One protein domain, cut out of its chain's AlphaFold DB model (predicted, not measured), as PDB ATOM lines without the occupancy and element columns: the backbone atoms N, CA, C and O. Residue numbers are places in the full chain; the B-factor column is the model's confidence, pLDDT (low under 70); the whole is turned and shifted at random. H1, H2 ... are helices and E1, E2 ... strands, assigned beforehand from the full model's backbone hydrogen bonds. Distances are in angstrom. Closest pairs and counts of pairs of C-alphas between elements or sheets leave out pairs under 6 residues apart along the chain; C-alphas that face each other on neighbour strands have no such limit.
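AT A GLANCE: This is residues 686 to 727 of the 727 residues of an uncharacterized protein of Chlamydomonas incerta (UniProt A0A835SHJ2). A thin, two-stranded hairpin of E1 and E2 has the short helix H1 beside E1, while H2 leads away from the end of E2. The turn, residues 702 to 707, sticks out at one end of the long axis, and residues 718 to 727, of which 718 to 722 belong to H2, stick out at the other. The printed part has 42 residues, with two named helices and two named strands in the order H1, E1, E2, H2; the sheet, E1 - E2, is antiparallel, and the class is mixed, helices and strands. The whole is loose, with a radius of gyration of the C-alphas of 12.8 A, and flat, spanning 39 by 24 by 9 A.

IN THESE COORDINATES: H1 is residues 690 to 694, beginning at C-alpha 690 (105.586, 32.297, 89.199). E1 is residues 697 to 701, 13.3 A long from first to last C-alpha, and E2 is residues 708 to 712, 13.1 A. H2 is residues 714 to 722, 12.2 A, ending at C-alpha 722 (105.236, 8.102, 92.264).

HOW THE PARTS SIT: E1 and E2 form a hairpin, antiparallel at 146 degrees between their directions. N 698 and O 711 are within hydrogen-bond range at 2.8 A, as are N 709 and O 700 at 2.8 A. The closest C-alphas of H1 and E1 are those of Leu 692 and Arg 698, 6.3 A apart. Those of E1 and H2 are Leu 697 and Ala 716, 7.9 A apart. H1 is apart from E2 and from H2. In H1 and H2 every O i to N i+4 pair is within hydrogen-bond range.

THE WHOLE: The two C-alphas farthest apart, those of Gly 706 and Gln 727, are 39.2 A apart. The printed part has no cut and ends at the chain's last residue, 727. The links H1 to E1 and E2 to H2 are tight, and E1 to E2 is short. The mean pLDDT of the printed part is 71.9; residues 686 to 688, 716 to 717 and 719 to 727 are under 70.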
ATOM      1  N   THR A 686     111.380  31.636  76.459       69.88
ATOM      2  CA  THR A 686     110.207  31.677  77.331       69.88
ATOM      3  C   THR A 686     110.624  32.148  78.726       69.88
ATOM      4  O   THR A 686     111.676  31.763  79.239       69.88
ATOM      5  N   VAL A 687     109.811  33.002  79.348       68.75
ATOM      6  CA  VAL A 687     110.001  33.409  80.746       68.75
ATOM      7  C   VAL A 687     109.027  32.612  81.599       68.75
ATOM      8  O   VAL A 687     107.815  32.730  81.432       68.75
ATOM      9  N   ASP A 688     109.558  31.803  82.514       69.19
ATOM     10  CA  ASP A 688     108.738  31.069  83.474       69.19
ATOM     11  C   ASP A 688     108.136  32.056  84.482       69.19
ATOM     12  O   ASP A 688     108.863  32.728  85.220       69.19
ATOM     13  N   THR A 689     106.808  32.165  84.491       71.19
ATOM     14  CA  THR A 689     106.094  33.018  85.444       71.19
ATOM     15  C   THR A 689     105.863  32.261  86.759       71.19
ATOM     16  O   THR A 689     105.743  31.030  86.751       71.19
ATOM     17  N   PRO A 690     105.812  32.954  87.911       71.50
ATOM     18  CA  PRO A 690     105.586  32.297  89.199       71.50
ATOM     19  C   PRO A 690     104.245  31.548  89.252       71.50
ATOM     20  O   PRO A 690     104.141  30.539  89.943       71.50
ATOM     21  N   GLU A 691     103.242  31.975  88.485       74.25
ATOM     22  CA  GLU A 691     101.950  31.294  88.359       74.25
ATOM     23  C   GLU A 691     102.090  29.938  87.648       74.25
ATOM     24  O   GLU A 691     101.512  28.947  88.088       74.25
ATOM     25  N   LEU A 692     102.902  29.857  86.585       78.44
ATOM     26  CA  LEU A 692     103.190  28.591  85.898       78.44
ATOM     27  C   LEU A 692     103.968  27.630  86.798       78.44
ATOM     28  O   LEU A 692     103.651  26.442  86.852       78.44
ATOM     29  N   GLN A 693     104.918  28.156  87.571       78.25
ATOM     30  CA  GLN A 693     105.677  27.371  88.546       78.25
ATOM     31  C   GLN A 693     104.779  26.806  89.653       78.25
ATOM     32  O   GLN A 693     104.912  25.635  89.999       78.25
ATOM     33  N   GLN A 694     103.822  27.593  90.161       79.38
ATOM     34  CA  GLN A 694     102.829  27.124  91.139       79.38
ATOM     35  C   GLN A 694     101.936  26.004  90.587       79.38
ATOM     36  O   GLN A 694     101.502  25.138  91.342       79.38
ATOM     37  N   LEU A 695     101.691  25.995  89.275       79.94
ATOM     38  CA  LEU A 695     100.942  24.941  88.589       79.94
ATOM     39  C   LEU A 695     101.810  23.733  88.189       79.94
ATOM     40  O   LEU A 695     101.285  22.781  87.608       79.94
ATOM     41  N   GLY A 696     103.116  23.742  88.481       82.62
ATOM     42  CA  GLY A 696     104.044  22.687  88.061       82.62
ATOM     43  C   GLY A 696     104.220  22.620  86.541       82.62
ATOM     44  O   GLY A 696     104.422  21.543  85.979       82.62
ATOM     45  N   LEU A 697     104.088  23.760  85.862       83.00
ATOM     46  CA  LEU A 697     104.186  23.898  84.415       83.00
ATOM     47  C   LEU A 697     105.377  24.784  84.046       83.00
ATOM     48  O   LEU A 697     105.738  25.721  84.757       83.00
ATOM     49  N   ARG A 698     105.974  24.489  82.898       80.12
ATOM     50  CA  ARG A 698     107.043  25.254  82.271       80.12
ATOM     51  C   ARG A 698     106.666  25.538  80.825       80.12
ATOM     52  O   ARG A 698     105.991  24.735  80.185       80.12
ATOM     53  N   LEU A 699     107.090  26.682  80.306       81.12
ATOM     54  CA  LEU A 699     106.987  26.964  78.879       81.12
ATOM     55  C   LEU A 699     108.330  26.667  78.223       81.12
ATOM     56  O   LEU A 699     109.350  27.232  78.603       81.12
ATOM     57  N   GLU A 700     108.330  25.810  77.212       79.31
ATOM     58  CA  GLU A 700     109.481  25.564  76.352       79.31
ATOM     59  C   GLU A 700     109.212  26.117  74.958       79.31
ATOM     60  O   GLU A 700     108.117  25.974  74.409       79.31
ATOM     61  N   LEU A 701     110.225  26.753  74.378       79.62
ATOM     62  CA  LEU A 701     110.181  27.160  72.986       79.62
ATOM     63  C   LEU A 701     110.694  26.018  72.115       79.62
ATOM     64  O   LEU A 701     111.868  25.649  72.189       79.62
ATOM     65  N   ASP A 702     109.832  25.483  71.258       77.25
ATOM     66  CA  ASP A 702     110.273  24.572  70.213       77.25
ATOM     67  C   ASP A 702     111.001  25.374  69.128       77.25
ATOM     68  O   ASP A 702     110.381  26.027  68.288       77.25
ATOM     69  N   LYS A 703     112.336  25.318  69.143       74.19
ATOM     70  CA  LYS A 703     113.201  26.042  68.201       74.19
ATOM     71  C   LYS A 703     112.978  25.643  66.738       74.19
ATOM     72  O   LYS A 703     113.325  26.417  65.855       74.19
ATOM     73  N   ALA A 704     112.419  24.460  66.467       73.88
ATOM     74  CA  ALA A 704     112.155  24.007  65.104       73.88
ATOM     75  C   ALA A 704     110.840  24.566  64.544       73.88
ATOM     76  O   ALA A 704     110.720  24.763  63.336       73.88
ATOM     77  N   THR A 705     109.847  24.810  65.404       76.06
ATOM     78  CA  THR A 705     108.514  25.265  64.976       76.06
ATOM     79  C   THR A 705     108.201  26.707  65.368       76.06
ATOM     80  O   THR A 705     107.204  27.253  64.897       76.06
ATOM     81  N   GLY A 706     109.007  27.312  66.244       70.38
ATOM     82  CA  GLY A 706     108.740  28.611  66.862       70.38
ATOM     83  C   GLY A 706     107.528  28.604  67.800       70.38
ATOM     84  O   GLY A 706     107.102  29.661  68.261       70.38
ATOM     85  N   LYS A 707     106.935  27.433  68.077       77.62
ATOM     86  CA  LYS A 707     105.732  27.308  68.905       77.62
ATOM     87  C   LYS A 707     106.101  27.118  70.370       77.62
ATOM     88  O   LYS A 707     107.045  26.408  70.709       77.62
ATOM     89  N   MET A 708     105.301  27.716  71.247       80.38
ATOM     90  CA  MET A 708     105.390  27.457  72.679       80.38
ATOM     91  C   MET A 708     104.750  26.111  73.014       80.38
ATOM     92  O   MET A 708     103.614  25.829  72.625       80.38
ATOM     93  N   LYS A 709     105.478  25.291  73.767       81.38
ATOM     94  CA  LYS A 709     105.012  24.027  74.322       81.38
ATOM     95  C   LYS A 709     104.964  24.153  75.837       81.38
ATOM     96  O   LYS A 709     105.962  24.480  76.467       81.38
ATOM     97  N   VAL A 710     103.806  23.877  76.424       84.12
ATOM     98  CA  VAL A 710     103.692  23.747  77.879       84.12
ATOM     99  C   VAL A 710     104.167  22.347  78.260       84.12
ATOM    100  O   VAL A 710     103.598  21.351  77.807       84.12
ATOM    101  N   THR A 711     105.213  22.264  79.069       82.94
ATOM    102  CA  THR A 711     105.722  21.021  79.655       82.94
ATOM    103  C   THR A 711     105.468  21.022  81.155       82.94
ATOM    104  O   THR A 711     105.293  22.071  81.771       82.94
ATOM    105  N   LYS A 712     105.363  19.842  81.767       82.88
ATOM    106  CA  LYS A 712     105.325  19.753  83.231       82.88
ATOM    107  C   LYS A 712     106.742  19.932  83.760       82.88
ATOM    108  O   LYS A 712     107.702  19.533  83.105       82.88
ATOM    109  N   THR A 713     106.882  20.532  84.933       79.12
ATOM    110  CA  THR A 713     108.171  20.557  85.625       79.12
ATOM    111  C   THR A 713     108.558  19.139  86.043       79.12
ATOM    112  O   THR A 713     107.692  18.324  86.361       79.12
ATOM    113  N   ALA A 714     109.861  18.843  86.067       73.38
ATOM    114  CA  ALA A 714     110.369  17.516  86.432       73.38
ATOM    115  C   ALA A 714     109.849  17.045  87.806       73.38
ATOM    116  O   ALA A 714     109.539  15.874  87.979       73.38
ATOM    117  N   GLU A 715     109.655  17.972  88.749       70.62
ATOM    118  CA  GLU A 715     109.072  17.702  90.071       70.62
ATOM    119  C   GLU A 715     107.594  17.275  89.999       70.62
ATOM    120  O   GLU A 715     107.180  16.332  90.675       70.62
ATOM    121  N   ALA A 716     106.788  17.929  89.154       68.19
ATOM    122  CA  ALA A 716     105.387  17.566  88.937       68.19
ATOM    123  C   ALA A 716     105.256  16.233  88.179       68.19
ATOM    124  O   ALA A 716     104.317  15.465  88.404       68.19
ATOM    125  N   GLU A 717     106.206  15.944  87.291       69.88
ATOM    126  CA  GLU A 717     106.285  14.687  86.552       69.88
ATOM    127  C   GLU A 717     106.717  13.517  87.454       69.88
ATOM    128  O   GLU A 717     106.121  12.441  87.388       69.88
ATOM    129  N   GLU A 718     107.659  13.741  88.375       70.31
ATOM    130  CA  GLU A 718     108.103  12.751  89.364       70.31
ATOM    131  C   GLU A 718     107.013  12.442  90.409       70.31
ATOM    132  O   GLU A 718     106.808  11.280  90.771       70.31
ATOM    133  N   LEU A 719     106.241  13.445  90.846       65.19
ATOM    134  CA  LEU A 719     105.079  13.250  91.726       65.19
ATOM    135  C   LEU A 719     103.967  12.423  91.061       65.19
ATOM    136  O   LEU A 719     103.364  11.566  91.709       65.19
ATOM    137  N   LEU A 720     103.724  12.629  89.763       65.19
ATOM    138  CA  LEU A 720     102.777  11.822  88.984       65.19
ATOM    139  C   LEU A 720     103.262  10.380  88.798       65.19
ATOM    140  O   LEU A 720     102.456   9.454  88.871       65.19
ATOM    141  N   GLN A 721     104.566  10.175  88.593       66.62
ATOM    142  CA  GLN A 721     105.155   8.840  88.458       66.62
ATOM    143  C   GLN A 721     105.162   8.060  89.782       66.62
ATOM    144  O   GLN A 721     104.953   6.850  89.768       66.62
ATOM    145  N   ARG A 722     105.328   8.732  90.930       66.31
ATOM    146  CA  ARG A 722     105.236   8.102  92.264       66.31
ATOM    147  C   ARG A 722     103.803   7.786  92.711       66.31
ATOM    148  O   ARG A 722     103.627   6.972  93.611       66.31
ATOM    149  N   GLY A 723     102.792   8.416  92.108       55.88
ATOM    150  CA  GLY A 723     101.372   8.201  92.413       55.88
ATOM    151  C   GLY A 723     100.664   7.146  91.550       55.88
ATOM    152  O   GLY A 723      99.496   6.853  91.802       55.88
ATOM    153  N   ALA A 724     101.327   6.577  90.539       47.00
ATOM    154  CA  ALA A 724     100.755   5.510  89.720       47.00
ATOM    155  C   ALA A 724     100.859   4.159  90.459       47.00
ATOM    156  O   ALA A 724     101.972   3.739  90.777       47.00
ATOM    157  N   PRO A 725      99.745   3.453  90.745       45.59
ATOM    158  CA  PRO A 725      99.824   2.123  91.335       45.59
ATOM    159  C   PRO A 725     100.508   1.171  90.347       45.59
ATOM    160  O   PRO A 725     100.090   1.054  89.193       45.59
ATOM    161  N   SER A 726     101.560   0.500  90.810       45.84
ATOM    162  CA  SER A 726     102.163  -0.652  90.139       45.84
ATOM    163  C   SER A 726     101.064  -1.667  89.809       45.84
ATOM    164  O   SER A 726     100.284  -2.011  90.700       45.84
ATOM    165  N   GLN A 727     100.980  -2.102  88.547       42.41
ATOM    166  CA  GLN A 727     100.109  -3.216  88.147       42.41
ATOM    167  C   GLN A 727     100.464  -4.510  88.876       42.41
ATOM    168  O   GLN A 727     101.675  -4.739  89.106       42.41
TER     169      GLN A 727